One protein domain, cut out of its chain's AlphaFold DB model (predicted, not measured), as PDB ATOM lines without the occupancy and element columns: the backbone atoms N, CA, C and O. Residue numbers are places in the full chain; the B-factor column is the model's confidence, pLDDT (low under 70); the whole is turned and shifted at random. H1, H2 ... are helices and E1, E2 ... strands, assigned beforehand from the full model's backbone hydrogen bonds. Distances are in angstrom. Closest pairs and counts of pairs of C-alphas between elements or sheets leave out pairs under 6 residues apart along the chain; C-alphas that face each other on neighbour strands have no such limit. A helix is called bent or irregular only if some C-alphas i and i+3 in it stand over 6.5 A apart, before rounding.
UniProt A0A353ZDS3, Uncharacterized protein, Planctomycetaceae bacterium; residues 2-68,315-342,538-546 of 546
ATOM      1  N   PRO A   2     -52.111 -13.032 102.533       48.88
ATOM      2  CA  PRO A   2     -51.581 -14.381 102.698       48.88
ATOM      3  C   PRO A   2     -51.017 -14.912 101.376       48.88
ATOM      4  O   PRO A   2     -51.467 -14.536 100.292       48.88
ATOM      5  N   THR A   3     -50.029 -15.797 101.481       60.78
ATOM      6  CA  THR A   3     -49.420 -16.490 100.339       60.78
ATOM      7  C   THR A   3     -49.667 -17.986 100.522       60.78
ATOM      8  O   THR A   3     -49.598 -18.480 101.644       60.78
ATOM      9  N   VAL A   4     -50.027 -18.686  99.451       71.56
ATOM     10  CA  VAL A   4     -50.575 -20.046  99.466       71.56
ATOM     11  C   VAL A   4     -49.640 -20.970  98.690       71.56
ATOM     12  O   VAL A   4     -49.309 -20.702  97.536       71.56
ATOM     13  N   ASN A   5     -49.221 -22.066  99.319       79.31
ATOM     14  CA  ASN A   5     -48.387 -23.085  98.687       79.31
ATOM     15  C   ASN A   5     -49.264 -24.120  97.977       79.31
ATOM     16  O   ASN A   5     -50.105 -24.758  98.608       79.31
ATOM     17  N   TYR A   6     -49.036 -24.335  96.682       83.25
ATOM     18  CA  TYR A   6     -49.733 -25.351  95.888       83.25
ATOM     19  C   TYR A   6     -48.749 -26.441  95.445       83.25
ATOM     20  O   TYR A   6     -47.684 -26.085  94.938       83.25
ATOM     21  N   PRO A   7     -49.063 -27.743  95.609       88.38
ATOM     22  CA  PRO A   7     -48.211 -28.824  95.108       88.38
ATOM     23  C   PRO A   7     -47.929 -28.677  93.607       88.38
ATOM     24  O   PRO A   7     -48.834 -28.317  92.850       88.38
ATOM     25  N   VAL A   8     -46.704 -28.989  93.180       90.38
ATOM     26  CA  VAL A   8     -46.247 -28.895  91.779       90.38
ATOM     27  C   VAL A   8     -47.185 -29.646  90.838       90.38
ATOM     28  O   VAL A   8     -47.724 -29.041  89.914       90.38
ATOM     29  N   GLU A   9     -47.490 -30.912  91.132       91.75
ATOM     30  CA  GLU A   9     -48.391 -31.717  90.296       91.75
ATOM     31  C   GLU A   9     -49.808 -31.143  90.234       91.75
ATOM     32  O   GLU A   9     -50.420 -31.128  89.171       91.75
ATOM     33  N   ARG A  10     -50.310 -30.544  91.324       91.19
ATOM     34  CA  ARG A  10     -51.619 -29.874  91.311       91.19
ATOM     35  C   ARG A  10     -51.631 -28.670  90.364       91.19
ATOM     36  O   ARG A  10     -52.664 -28.396  89.756       91.19
ATOM     37  N   LEU A  11     -50.508 -27.962  90.220       92.25
ATOM     38  CA  LEU A  11     -50.369 -26.857  89.267       92.25
ATOM     39  C   LEU A  11     -50.164 -27.347  87.831       92.25
ATOM     40  O   LEU A  11     -50.817 -26.807  86.939       92.25
ATOM     41  N   ARG A  12     -49.353 -28.391  87.604       94.56
ATOM     42  CA  ARG A  12     -49.204 -29.036  86.283       94.56
ATOM     43  C   ARG A  12     -50.557 -29.535  85.773       94.56
ATOM     44  O   ARG A  12     -51.004 -29.126  84.705       94.56
ATOM     45  N   THR A  13     -51.272 -30.314  86.590       96.75
ATOM     46  CA  THR A  13     -52.633 -30.788  86.293       96.75
ATOM     47  C   THR A  13     -53.593 -29.628  86.016       96.75
ATOM     48  O   THR A  13     -54.313 -29.672  85.024       96.75
ATOM     49  N   PHE A  14     -53.595 -28.573  86.839       96.06
ATOM     50  CA  PHE A  14     -54.491 -27.426  86.651       96.06
ATOM     51  C   PHE A  14     -54.225 -26.656  85.348       96.06
ATOM     52  O   PHE A  14     -55.167 -26.315  84.632       96.06
ATOM     53  N   VAL A  15     -52.957 -26.386  85.022       96.81
ATOM     54  CA  VAL A  15     -52.582 -25.660  83.797       96.81
ATOM     55  C   VAL A  15     -52.836 -26.517  82.555       96.81
ATOM     56  O   VAL A  15     -53.358 -26.005  81.567       96.81
ATOM     57  N   SER A  16     -52.580 -27.824  82.617       98.38
ATOM     58  CA  SER A  16     -52.938 -28.739  81.530       98.38
ATOM     59  C   SER A  16     -54.456 -28.805  81.325       98.38
ATOM     60  O   SER A  16     -54.940 -28.611  80.211       98.38
ATOM     61  N   GLN A  17     -55.244 -28.964  82.395       98.12
ATOM     62  CA  GLN A  17     -56.711 -28.952  82.318       98.12
ATOM     63  C   GLN A  17     -57.266 -27.637  81.751       98.12
ATOM     64  O   GLN A  17     -58.227 -27.675  80.982       98.12
ATOM     65  N   LEU A  18     -56.648 -26.490  82.065       97.62
ATOM     66  CA  LEU A  18     -57.002 -25.190  81.483       97.62
ATOM     67  C   LEU A  18     -56.879 -25.197  79.951       97.62
ATOM     68  O   LEU A  18     -57.788 -24.725  79.271       97.62
ATOM     69  N   PHE A  19     -55.784 -25.740  79.410       98.38
ATOM     70  CA  PHE A  19     -55.553 -25.809  77.965       98.38
ATOM     71  C   PHE A  19     -56.372 -26.914  77.285       98.38
ATOM     72  O   PHE A  19     -56.961 -26.670  76.233       98.38
ATOM     73  N   ARG A  20     -56.533 -28.087  77.908       98.31
ATOM     74  CA  ARG A  20     -57.442 -29.142  77.414       98.31
ATOM     75  C   ARG A  20     -58.887 -28.634  77.294       98.31
ATOM     76  O   ARG A  20     -59.565 -28.929  76.315       98.31
ATOM     77  N   ALA A  21     -59.338 -27.783  78.222       97.62
ATOM     78  CA  ALA A  21     -60.640 -27.105  78.150       97.62
ATOM     79  C   ALA A  21     -60.749 -26.036  77.034       97.62
ATOM     80  O   ALA A  21     -61.837 -25.509  76.802       97.62
ATOM     81  N   LYS A  22     -59.647 -25.728  76.336       96.12
ATOM     82  CA  LYS A  22     -59.585 -24.917  75.107       96.12
ATOM     83  C   LYS A  22     -59.415 -25.758  73.830       96.12
ATOM     84  O   LYS A  22     -59.199 -25.195  72.766       96.12
ATOM     85  N   GLY A  23     -59.500 -27.088  73.921       96.19
ATOM     86  CA  GLY A  23     -59.301 -27.995  72.784       96.19
ATOM     87  C   GLY A  23     -57.835 -28.316  72.466       96.19
ATOM     88  O   GLY A  23     -57.574 -29.013  71.491       96.19
ATOM     89  N   VAL A  24     -56.883 -27.854  73.286       98.12
ATOM     90  CA  VAL A  24     -55.461 -28.222  73.165       98.12
ATOM     91  C   VAL A  24     -55.294 -29.716  73.461       98.12
ATOM     92  O   VAL A  24     -55.929 -30.247  74.377       98.12
ATOM     93  N   THR A  25     -54.437 -30.405  72.702       98.25
ATOM     94  CA  THR A  25     -54.211 -31.847  72.897       98.25
ATOM     95  C   THR A  25     -53.586 -32.138  74.265       98.25
ATOM     96  O   THR A  25     -52.929 -31.279  74.852       98.25
ATOM     97  N   ALA A  26     -53.763 -33.355  74.791       98.12
ATOM     98  CA  ALA A  26     -53.242 -33.721  76.111       98.12
ATOM     99  C   ALA A  26     -51.719 -33.510  76.225       98.12
ATOM    100  O   ALA A  26     -51.278 -32.812  77.131       98.12
ATOM    101  N   ALA A  27     -50.943 -34.037  75.271       98.00
ATOM    102  CA  ALA A  27     -49.484 -33.927  75.263       98.00
ATOM    103  C   ALA A  27     -48.995 -32.472  75.131       98.00
ATOM    104  O   ALA A  27     -48.046 -32.070  75.800       98.00
ATOM    105  N   GLU A  28     -49.663 -31.665  74.306       98.25
ATOM    106  CA  GLU A  28     -49.337 -30.250  74.114       98.25
ATOM    107  C   GLU A  28     -49.662 -29.425  75.373       98.25
ATOM    108  O   GLU A  28     -48.835 -28.644  75.844       98.25
ATOM    109  N   ALA A  29     -50.828 -29.662  75.982       98.62
ATOM    110  CA  ALA A  29     -51.245 -29.030  77.231       98.62
ATOM    111  C   ALA A  29     -50.339 -29.410  78.417       98.62
ATOM    112  O   ALA A  29     -49.998 -28.546  79.227       98.62
ATOM    113  N   ASP A  30     -49.921 -30.678  78.503       98.50
ATOM    114  CA  ASP A  30     -48.977 -31.166  79.516       98.50
ATOM    115  C   ASP A  30     -47.594 -30.531  79.327       98.50
ATOM    116  O   ASP A  30     -47.007 -30.047  80.295       98.50
ATOM    117  N   ARG A  31     -47.108 -30.435  78.082       98.25
ATOM    118  CA  ARG A  31     -45.816 -29.814  77.756       98.25
ATOM    119  C   ARG A  31     -45.768 -28.319  78.094       98.25
ATOM    120  O   ARG A  31     -44.761 -27.827  78.605       98.25
ATOM    121  N   VAL A  32     -46.850 -27.585  77.840       98.56
ATOM    122  CA  VAL A  32     -46.955 -26.167  78.229       98.56
ATOM    123  C   VAL A  32     -47.052 -26.035  79.753       98.56
ATOM    124  O   VAL A  32     -46.412 -25.160  80.338       98.56
ATOM    125  N   ALA A  33     -47.813 -26.912  80.415       98.25
ATOM    126  CA  ALA A  33     -47.931 -26.923  81.869       98.25
ATOM    127  C   ALA A  33     -46.599 -27.229  82.573       98.25
ATOM    128  O   ALA A  33     -46.291 -26.585  83.575       98.25
ATOM    129  N   GLU A  34     -45.805 -28.154  82.029       97.94
ATOM    130  CA  GLU A  34     -44.439 -28.465  82.459       97.94
ATOM    131  C   GLU A  34     -43.558 -27.208  82.428       97.94
ATOM    132  O   GLU A  34     -43.174 -26.725  83.488       97.94
ATOM    133  N   SER A  35     -43.311 -26.619  81.251       98.31
ATOM    134  CA  SER A  35     -42.423 -25.451  81.085       98.31
ATOM    135  C   SER A  35     -42.802 -24.253  81.977       98.31
ATOM    136  O   SER A  35     -41.940 -23.627  82.609       98.31
ATOM    137  N   LEU A  36     -44.104 -23.956  82.106       97.69
ATOM    138  CA  LEU A  36     -44.583 -22.880  82.981       97.69
ATOM    139  C   LEU A  36     -44.362 -23.196  84.473       97.69
ATOM    140  O   LEU A  36     -44.016 -22.306  85.252       97.69
ATOM    141  N   VAL A  37     -44.531 -24.450  84.893       96.38
ATOM    142  CA  VAL A  37     -44.285 -24.869  86.280       96.38
ATOM    143  C   VAL A  37     -42.786 -24.941  86.589       96.38
ATOM    144  O   VAL A  37     -42.370 -24.460  87.644       96.38
ATOM    145  N   GLU A  38     -41.961 -25.434  85.664       95.56
ATOM    146  CA  GLU A  38     -40.499 -25.431  85.794       95.56
ATOM    147  C   GLU A  38     -39.954 -24.004  85.910       95.56
ATOM    148  O   GLU A  38     -39.123 -23.731  86.778       95.56
ATOM    149  N   SER A  39     -40.486 -23.067  85.118       95.56
ATOM    150  CA  SER A  39     -40.129 -21.645  85.190       95.56
ATOM    151  C   SER A  39     -40.431 -21.026  86.562       95.56
ATOM    152  O   SER A  39     -39.615 -20.257  87.072       95.56
ATOM    153  N   ASN A  40     -41.538 -21.401  87.220       93.06
ATOM    154  CA  ASN A  40     -41.774 -21.034  88.624       93.06
ATOM    155  C   ASN A  40     -40.818 -21.757  89.591       93.06
ATOM    156  O   ASN A  40     -40.339 -21.147  90.549       93.06
ATOM    157  N   LEU A  41     -40.507 -23.039  89.364       92.50
ATOM    158  CA  LEU A  41     -39.608 -23.798  90.240       92.50
ATOM    159  C   LEU A  41     -38.184 -23.233  90.276       92.50
ATOM    160  O   LEU A  41     -37.572 -23.279  91.344       92.50
ATOM    161  N   VAL A  42     -37.691 -22.654  89.177       93.06
ATOM    162  CA  VAL A  42     -36.392 -21.953  89.124       93.06
ATOM    163  C   VAL A  42     -36.465 -20.454  89.462       93.06
ATOM    164  O   VAL A  42     -35.451 -19.765  89.414       93.06
ATOM    165  N   GLY A  43     -37.639 -19.918  89.821       89.94
ATOM    166  CA  GLY A  43     -37.809 -18.508  90.214       89.94
ATOM    167  C   GLY A  43     -37.935 -17.506  89.057       89.94
ATOM    168  O   GLY A  43     -37.883 -16.294  89.276       89.94
ATOM    169  N   HIS A  44     -38.135 -17.979  87.826       91.25
ATOM    170  CA  HIS A  44     -38.429 -17.155  86.649       91.25
ATOM    171  C   HIS A  44     -39.951 -16.927  86.541       91.25
ATOM    172  O   HIS A  44     -40.562 -17.149  85.497       91.25
ATOM    173  N   ASP A  45     -40.578 -16.463  87.631       87.88
ATOM    174  CA  ASP A  45     -42.042 -16.397  87.795       87.88
ATOM    175  C   ASP A  45     -42.775 -15.585  86.709       87.88
ATOM    176  O   ASP A  45     -43.952 -15.827  86.447       87.88
ATOM    177  N   SER A  46     -42.082 -14.650  86.046       89.19
ATOM    178  CA  SER A  46     -42.585 -13.892  84.890       89.19
ATOM    179  C   SER A  46     -42.880 -14.750  83.658       89.19
ATOM    180  O   SER A  46     -43.713 -14.359  82.845       89.19
ATOM    181  N   HIS A  47     -42.210 -15.896  83.535       94.69
ATOM    182  CA  HIS A  47     -42.390 -16.882  82.468       94.69
ATOM    183  C   HIS A  47     -43.111 -18.145  82.963       94.69
ATOM    184  O   HIS A  47     -43.229 -19.112  82.221       94.69
ATOM    185  N   GLY A  48     -43.589 -18.140  84.213       93.50
ATOM    186  CA  GLY A  48     -44.345 -19.242  84.797       93.50
ATOM    187  C   GLY A  48     -45.856 -19.136  84.589       93.50
ATOM    188  O   GLY A  48     -46.341 -18.402  83.724       93.50
ATOM    189  N   ILE A  49     -46.635 -19.828  85.428       93.50
ATOM    190  CA  ILE A  49     -48.096 -20.004  85.277       93.50
ATOM    191  C   ILE A  49     -48.915 -18.699  85.193       93.50
ATOM    192  O   ILE A  49     -50.082 -18.730  84.802       93.50
ATOM    193  N   VAL A  50     -48.327 -17.542  85.521       90.19
ATOM    194  CA  VAL A  50     -48.925 -16.216  85.290       90.19
ATOM    195  C   VAL A  50     -49.253 -15.973  83.807       90.19
ATOM    196  O   VAL A  50     -50.217 -15.266  83.506       90.19
ATOM    197  N   LEU A  51     -48.512 -16.602  82.886       94.00
ATOM    198  CA  LEU A  51     -48.753 -16.542  81.441       94.00
ATOM    199  C   LEU A  51     -49.912 -17.430  80.972       94.00
ATOM    200  O   LEU A  51     -50.493 -17.143  79.928       94.00
ATOM    201  N   ALA A  52     -50.311 -18.455  81.737       96.00
ATOM    202  CA  ALA A  52     -51.291 -19.450  81.286       96.00
ATOM    203  C   ALA A  52     -52.637 -18.824  80.872       96.00
ATOM    204  O   ALA A  52     -53.260 -19.252  79.904       96.00
ATOM    205  N   ARG A  53     -53.060 -17.747  81.552       94.62
ATOM    206  CA  ARG A  53     -54.256 -16.976  81.175       94.62
ATOM    207  C   ARG A  53     -54.093 -16.212  79.853       94.62
ATOM    208  O   ARG A  53     -55.072 -16.084  79.132       94.62
ATOM    209  N   TRP A  54     -52.905 -15.675  79.568       94.88
ATOM    210  CA  TRP A  54     -52.631 -14.905  78.346       94.88
ATOM    211  C   TRP A  54     -52.515 -15.821  77.124       94.88
ATOM    212  O   TRP A  54     -53.116 -15.531  76.094       94.88
ATOM    213  N   TYR A  55     -51.865 -16.978  77.272       97.81
ATOM    214  CA  TYR A  55     -51.901 -18.030  76.254       97.81
ATOM    215  C   TYR A  55     -53.329 -18.532  76.008       97.81
ATOM    216  O   TYR A  55     -53.743 -18.646  74.861       97.81
ATOM    217  N   ALA A  56     -54.126 -18.759  77.061       97.56
ATOM    218  CA  ALA A  56     -55.519 -19.178  76.896       97.56
ATOM    219  C   ALA A  56     -56.376 -18.146  76.133       97.56
ATOM    220  O   ALA A  56     -57.290 -18.553  75.424       97.56
ATOM    221  N   SER A  57     -56.076 -16.842  76.235       96.69
ATOM    222  CA  SER A  57     -56.717 -15.811  75.405       96.69
ATOM    223  C   SER A  57     -56.171 -15.726  73.974       96.69
ATOM    224  O   SER A  57     -56.945 -15.399  73.087       96.69
ATOM    225  N   GLN A  58     -54.898 -16.058  73.726       97.06
ATOM    226  CA  GLN A  58     -54.370 -16.137  72.354       97.06
ATOM    227  C   GLN A  58     -54.889 -17.369  71.588       97.06
ATOM    228  O   GLN A  58     -55.022 -17.338  70.368       97.06
ATOM    229  N   VAL A  59     -55.221 -18.454  72.299       97.81
ATOM    230  CA  VAL A  59     -55.961 -19.589  71.715       97.81
ATOM    231  C   VAL A  59     -57.410 -19.190  71.403       97.81
ATOM    232  O   VAL A  59     -57.944 -19.609  70.382       97.81
ATOM    233  N   ASP A  60     -58.037 -18.339  72.228       96.50
ATOM    234  CA  ASP A  60     -59.382 -17.801  71.953       96.50
ATOM    235  C   ASP A  60     -59.422 -16.831  70.753       96.50
ATOM    236  O   ASP A  60     -60.466 -16.716  70.111       96.50
ATOM    237  N   SER A  61     -58.323 -16.127  70.450       96.06
ATOM    238  CA  SER A  61     -58.208 -15.202  69.309       96.06
ATOM    239  C   SER A  61     -57.674 -15.848  68.024       96.06
ATOM    240  O   SER A  61     -57.871 -15.300  66.941       96.06
ATOM    241  N   GLY A  62     -57.001 -17.002  68.119       95.75
ATOM    242  CA  GLY A  62     -56.316 -17.656  66.995       95.75
ATOM    243  C   GLY A  62     -54.917 -17.100  66.680       95.75
ATOM    244  O   GLY A  62     -54.305 -17.506  65.683       95.75
ATOM    245  N   GLU A  63     -54.409 -16.198  67.528       95.62
ATOM    246  CA  GLU A  63     -53.020 -15.712  67.524       95.62
ATOM    247  C   GLU A  63     -52.042 -16.832  67.912       95.62
ATOM    248  O   GLU A  63     -50.947 -16.904  67.364       95.62
ATOM    249  N   LEU A  64     -52.473 -17.743  68.794       97.81
ATOM    250  CA  LEU A  64     -51.756 -18.957  69.182       97.81
ATOM    251  C   LEU A  64     -52.549 -20.186  68.722       97.81
ATOM    252  O   LEU A  64     -53.751 -20.286  68.970       97.81
ATOM    253  N   ARG A  65     -51.885 -21.122  68.039       98.25
ATOM    254  CA  ARG A  65     -52.520 -22.190  67.251       98.25
ATOM    255  C   ARG A  65     -52.142 -23.583  67.772       98.25
ATOM    256  O   ARG A  65     -51.077 -24.090  67.420       98.25
ATOM    257  N   PRO A  66     -52.991 -24.214  68.604       97.94
ATOM    258  CA  PRO A  66     -52.750 -25.567  69.093       97.94
ATOM    259  C   PRO A  66     -52.578 -26.564  67.941       97.94
ATOM    260  O   PRO A  66     -53.293 -26.488  66.940       97.94
ATOM    261  N   GLY A  67     -51.637 -27.494  68.076       97.06
ATOM    262  CA  GLY A  67     -51.360 -28.532  67.080       97.06
ATOM    263  C   GLY A  67     -50.673 -28.051  65.794       97.06
ATOM    264  O   GLY A  67     -50.585 -28.829  64.844       97.06
ATOM    265  N   ALA A  68     -50.178 -26.808  65.730       97.94
ATOM    266  CA  ALA A  68     -49.424 -26.329  64.570       97.94
ATOM    267  C   ALA A  68     -48.129 -27.155  64.355       97.94
ATOM    268  O   ALA A  68     -47.374 -27.365  65.311       97.94
ATOM    269  N   ASP A 315     -26.870 -21.083  89.258       94.12
ATOM    270  CA  ASP A 315     -26.869 -21.458  90.685       94.12
ATOM    271  C   ASP A 315     -28.118 -20.978  91.421       94.12
ATOM    272  O   ASP A 315     -28.790 -21.773  92.070       94.12
ATOM    273  N   ARG A 316     -28.495 -19.705  91.249       91.69
ATOM    274  CA  ARG A 316     -29.731 -19.145  91.819       91.69
ATOM    275  C   ARG A 316     -30.975 -19.947  91.410       91.69
ATOM    276  O   ARG A 316     -31.913 -20.076  92.198       91.69
ATOM    277  N   SER A 317     -30.982 -20.492  90.195       92.94
ATOM    278  CA  SER A 317     -32.064 -21.319  89.650       92.94
ATOM    279  C   SER A 317     -32.114 -22.696  90.324       92.94
ATOM    280  O   SER A 317     -33.187 -23.129  90.748       92.94
ATOM    281  N   ARG A 318     -30.952 -23.345  90.513       91.12
ATOM    282  CA  ARG A 318     -30.804 -24.585  91.302       91.12
ATOM    283  C   ARG A 318     -31.195 -24.390  92.767       91.12
ATOM    284  O   ARG A 318     -32.004 -25.150  93.293       91.12
ATOM    285  N   GLU A 319     -30.673 -23.351  93.413       91.12
ATOM    286  CA  GLU A 319     -30.992 -22.991  94.798       91.12
ATOM    287  C   GLU A 319     -32.486 -22.722  94.975       91.12
ATOM    288  O   GLU A 319     -33.093 -23.227  95.918       91.12
ATOM    289  N   THR A 320     -33.113 -21.984  94.050       89.94
ATOM    290  CA  THR A 320     -34.560 -21.733  94.102       89.94
ATOM    291  C   THR A 320     -35.347 -23.029  93.918       89.94
ATOM    292  O   THR A 320     -36.310 -23.238  94.651       89.94
ATOM    293  N   ARG A 321     -34.913 -23.938  93.028       89.44
ATOM    294  CA  ARG A 321     -35.516 -25.273  92.852       89.44
ATOM    295  C   ARG A 321     -35.425 -26.122  94.122       89.44
ATOM    296  O   ARG A 321     -36.437 -26.712  94.494       89.44
ATOM    297  N   ALA A 322     -34.273 -26.146  94.790       86.44
ATOM    298  CA  ALA A 322     -34.046 -26.900  96.027       86.44
ATOM    299  C   ALA A 322     -34.698 -26.261  97.272       86.44
ATOM    300  O   ALA A 322     -35.046 -26.959  98.223       86.44
ATOM    301  N   SER A 323     -34.890 -24.938  97.274       77.50
ATOM    302  CA  SER A 323     -35.422 -24.196  98.421       77.50
ATOM    303  C   SER A 323     -36.843 -24.643  98.807       77.50
ATOM    304  O   SER A 323     -37.722 -24.738  97.934       77.50
ATOM    305  N   PRO A 324     -37.135 -24.817 100.112       64.31
ATOM    306  CA  PRO A 324     -38.494 -25.007 100.601       64.31
ATOM    307  C   PRO A 324     -39.434 -23.886 100.124       64.31
ATOM    308  O   PRO A 324     -39.009 -22.731 100.038       64.31
ATOM    309  N   PRO A 325     -40.721 -24.170  99.851       56.34
ATOM    310  CA  PRO A 325     -41.645 -23.214  99.229       56.34
ATOM    311  C   PRO A 325     -41.728 -21.855  99.946       56.34
ATOM    312  O   PRO A 325     -41.769 -20.816  99.295       56.34
ATOM    313  N   GLY A 326     -41.681 -21.854 101.284       51.81
ATOM    314  CA  GLY A 326     -41.704 -20.640 102.110       51.81
ATOM    315  C   GLY A 326     -40.363 -19.907 102.277       51.81
ATOM    316  O   GLY A 326     -40.357 -18.821 102.844       51.81
ATOM    317  N   GLN A 327     -39.247 -20.474 101.799       46.19
ATOM    318  CA  GLN A 327     -37.893 -19.898 101.887       46.19
ATOM    319  C   GLN A 327     -37.350 -19.410 100.531       46.19
ATOM    320  O   GLN A 327     -36.258 -18.854 100.461       46.19
ATOM    321  N   ARG A 328     -38.107 -19.581  99.438       57.59
ATOM    322  CA  ARG A 328     -37.716 -19.120  98.097       57.59
ATOM    323  C   ARG A 328     -37.614 -17.595  98.051       57.59
ATOM    324  O   ARG A 328     -38.629 -16.900  98.107       57.59
ATOM    325  N   ASN A 329     -36.399 -17.082  97.845       37.84
ATOM    326  CA  ASN A 329     -36.104 -15.656  97.647       37.84
ATOM    327  C   ASN A 329     -36.519 -15.144  96.248       37.84
ATOM    328  O   ASN A 329     -35.732 -14.540  95.509       37.84
ATOM    329  N   SER A 330     -37.789 -15.362  95.888       38.56
ATOM    330  CA  SER A 330     -38.443 -14.650  94.790       38.56
ATOM    331  C   SER A 330     -39.087 -13.355  95.306       38.56
ATOM    332  O   SER A 330     -39.829 -13.382  96.295       38.56
ATOM    333  N   PRO A 331     -38.897 -12.207  94.626       32.34
ATOM    334  CA  PRO A 331     -39.641 -10.990  94.936       32.34
ATOM    335  C   PRO A 331     -41.146 -11.107  94.610       32.34
ATOM    336  O   PRO A 331     -41.936 -10.256  95.039       32.34
ATOM    337  N   VAL A 332     -41.584 -12.141  93.880       37.62
ATOM    338  CA  VAL A 332     -42.928 -12.270  93.279       37.62
ATOM    339  C   VAL A 332     -43.992 -12.772  94.271       37.62
ATOM    340  O   VAL A 332     -44.777 -13.677  94.019       37.62
ATOM    341  N   ARG A 333     -44.125 -12.078  95.405       46.00
ATOM    342  CA  ARG A 333     -45.315 -12.171  96.278       46.00
ATOM    343  C   ARG A 333     -46.551 -11.441  95.701       46.00
ATOM    344  O   ARG A 333     -47.147 -10.617  96.401       46.00
ATOM    345  N   ARG A 334     -46.902 -11.647  94.418       38.22
ATOM    346  CA  ARG A 334     -48.263 -11.367  93.896       38.22
ATOM    347  C   ARG A 334     -48.584 -12.061  92.564       38.22
ATOM    348  O   ARG A 334     -47.871 -11.860  91.589       38.22
ATOM    349  N   LEU A 335     -49.729 -12.752  92.497       40.25
ATOM    350  CA  LEU A 335     -50.455 -13.008  91.244       40.25
ATOM    351  C   LEU A 335     -51.678 -12.070  91.130       40.25
ATOM    352  O   LEU A 335     -52.211 -11.626  92.154       40.25
ATOM    353  N   PRO A 336     -52.154 -11.773  89.905       36.56
ATOM    354  CA  PRO A 336     -53.464 -11.162  89.676       36.56
ATOM    355  C   PRO A 336     -54.628 -12.143  89.951       36.56
ATOM    356  O   PRO A 336     -54.421 -13.300  90.313       36.56
ATOM    357  N   ARG A 337     -55.871 -11.654  89.801       32.69
ATOM    358  CA  ARG A 337     -57.132 -12.333  90.178       32.69
ATOM    359  C   ARG A 337     -57.244 -13.811  89.729       32.69
ATOM    360  O   ARG A 337     -56.792 -14.135  88.631       32.69
ATOM    361  N   PRO A 338     -57.923 -14.682  90.512       37.34
ATOM    362  CA  PRO A 338     -57.892 -16.134  90.332       37.34
ATOM    363  C   PRO A 338     -58.348 -16.621  88.953       37.34
ATOM    364  O   PRO A 338     -59.377 -16.195  88.424       37.34
ATOM    365  N   ILE A 339     -57.623 -17.612  88.428       44.69
ATOM    366  CA  ILE A 339     -57.919 -18.309  87.163       44.69
ATOM    367  C   ILE A 339     -59.217 -19.148  87.277       44.69
ATOM    368  O   ILE A 339     -59.866 -19.434  86.275       44.69
ATOM    369  N   ALA A 340     -59.672 -19.438  88.505       31.12
ATOM    370  CA  ALA A 340     -60.883 -20.201  88.832       31.12
ATOM    371  C   ALA A 340     -62.174 -19.749  88.113       31.12
ATOM    372  O   ALA A 340     -63.090 -20.550  87.948       31.12
ATOM    373  N   ARG A 341     -62.267 -18.495  87.644       34.19
ATOM    374  CA  ARG A 341     -63.463 -17.995  86.940       34.19
ATOM    375  C   ARG A 341     -63.592 -18.456  85.477       34.19
ATOM    376  O   ARG A 341     -64.607 -18.149  84.858       34.19
ATOM    377  N   ILE A 342     -62.608 -19.176  84.927       43.84
ATOM    378  CA  ILE A 342     -62.631 -19.661  83.531       43.84
ATOM    379  C   ILE A 342     -63.514 -20.913  83.366       43.84
ATOM    380  O   ILE A 342     -64.185 -21.047  82.348       43.84
ATOM    381  N   LEU A 538     -45.032 -21.313  95.655       44.16
ATOM    382  CA  LEU A 538     -45.576 -20.232  96.469       44.16
ATOM    383  C   LEU A 538     -46.351 -19.231  95.592       44.16
ATOM    384  O   LEU A 538     -45.750 -18.443  94.868       44.16
ATOM    385  N   LEU A 539     -47.686 -19.225  95.669       51.19
ATOM    386  CA  LEU A 539     -48.555 -18.332  94.889       51.19
ATOM    387  C   LEU A 539     -49.307 -17.353  95.795       51.19
ATOM    388  O   LEU A 539     -49.722 -17.699  96.895       51.19
ATOM    389  N   THR A 540     -49.551 -16.118  95.354       41.62
ATOM    390  CA  THR A 540     -50.303 -15.139  96.169       41.62
ATOM    391  C   THR A 540     -51.726 -14.971  95.655       41.62
ATOM    392  O   THR A 540     -51.923 -14.501  94.537       41.62
ATOM    393  N   ALA A 541     -52.723 -15.305  96.472       36.03
ATOM    394  CA  ALA A 541     -54.124 -15.197  96.084       36.03
ATOM    395  C   ALA A 541     -54.670 -13.762  96.229       36.03
ATOM    396  O   ALA A 541     -54.438 -13.089  97.236       36.03
ATOM    397  N   GLN A 542     -55.488 -13.328  95.265       34.25
ATOM    398  CA  GLN A 542     -56.474 -12.265  95.478       34.25
ATOM    399  C   GLN A 542     -57.859 -12.890  95.684       34.25
ATOM    400  O   GLN A 542     -58.470 -13.340  94.722       34.25
ATOM    401  N   GLY A 543     -58.367 -12.863  96.918       32.19
ATOM    402  CA  GLY A 543     -59.801 -12.989  97.206       32.19
ATOM    403  C   GLY A 543     -60.489 -14.281  96.751       32.19
ATOM    404  O   GLY A 543     -61.343 -14.240  95.871       32.19
ATOM    405  N   LEU A 544     -60.195 -15.393  97.427       26.08
ATOM    406  CA  LEU A 544     -61.135 -16.506  97.588       26.08
ATOM    407  C   LEU A 544     -61.256 -16.812  99.087       26.08
ATOM    408  O   LEU A 544     -60.246 -16.843  99.791       26.08
ATOM    409  N   ARG A 545     -62.492 -16.993  99.563       24.28
ATOM    410  CA  ARG A 545     -62.779 -17.789 100.770       24.28
ATOM    411  C   ARG A 545     -62.723 -19.283 100.367       24.28
ATOM    412  O   ARG A 545     -62.786 -19.529  99.159       24.28
ATOM    413  N   PRO A 546     -62.492 -20.214 101.315       33.19
ATOM    414  CA  PRO A 546     -62.223 -21.628 101.015       33.19
ATOM    415  C   PRO A 546     -63.286 -22.289 100.132       33.19
ATOM    416  O   PRO A 546     -64.481 -21.982 100.337       33.19
TER     417      PRO A 546
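Overview. This is residues 2 to 68, 315 to 342 and 538 to 546 of the 546 residues of an uncharacterized protein of Planctomycetaceae bacterium (UniProt A0A353ZDS3). Three helices, H1, H2 and H3, make an up-and-down bundle, each running against the one before. A two-stranded antiparallel ribbon, E1 and E2, sits where H1 begins, and H4 lies off the last residue of H2. The printed part has 104 residues, in the order E1, H1, H2, H3, H4, H5, E2; it is mostly helix and compact, with a radius of gyration of the C-alphas of 14.1 A and spans of 38 by 35 by 21 A.

Along the chain. E1, residues 3 to 7, starts at C-alpha 3 (-49.420, -16.490, 100.339). H1 is residues 8 to 20, 18.2 A; H2, 26 to 41, 22.0 A; H3, 49 to 61, 19.5 A, only just irregular, with C-alphas 50 and 53 6.8 A apart. H4 is residues 315 to 322, 10.5 A; H5, 339 to 342; E2, 538 to 540, ending at C-alpha 540 (-50.303, -15.139, 96.169).

Arrangement. H1 and H2, a helical hairpin, touch at Ser 16 and Ala 29, C-alphas 4.6 A apart, at a steep tilt of 41 degrees. H2 and H3, also a hairpin, touch at Leu 36 and Ile 49, 5.1 A between C-alphas. H2 and H4 only just touch, with 3 pairs of C-alphas within 8 A, closest Leu 41 and Arg 321, 5.1 A. H1 and H5 are near each other. In E1 and E2, N 4 and O 539 are 2.8 A apart, within hydrogen-bond range. Every O i to N i+4 pair is within range in H1, H2 and H4; in H3, 7 of 9 are; H5 is too short for one.

Size, cuts and confidence. C-alphas 2 and 68, the farthest apart, are 40.0 A apart. The cuts leave out residues 69 to 314, a C-alpha gap of 34.8 A, and 343 to 537, 21.4 A. The H4 to H5 link is long. Residues 2 to 3, 324 to 342 and 538 to 546 have pLDDT under 70.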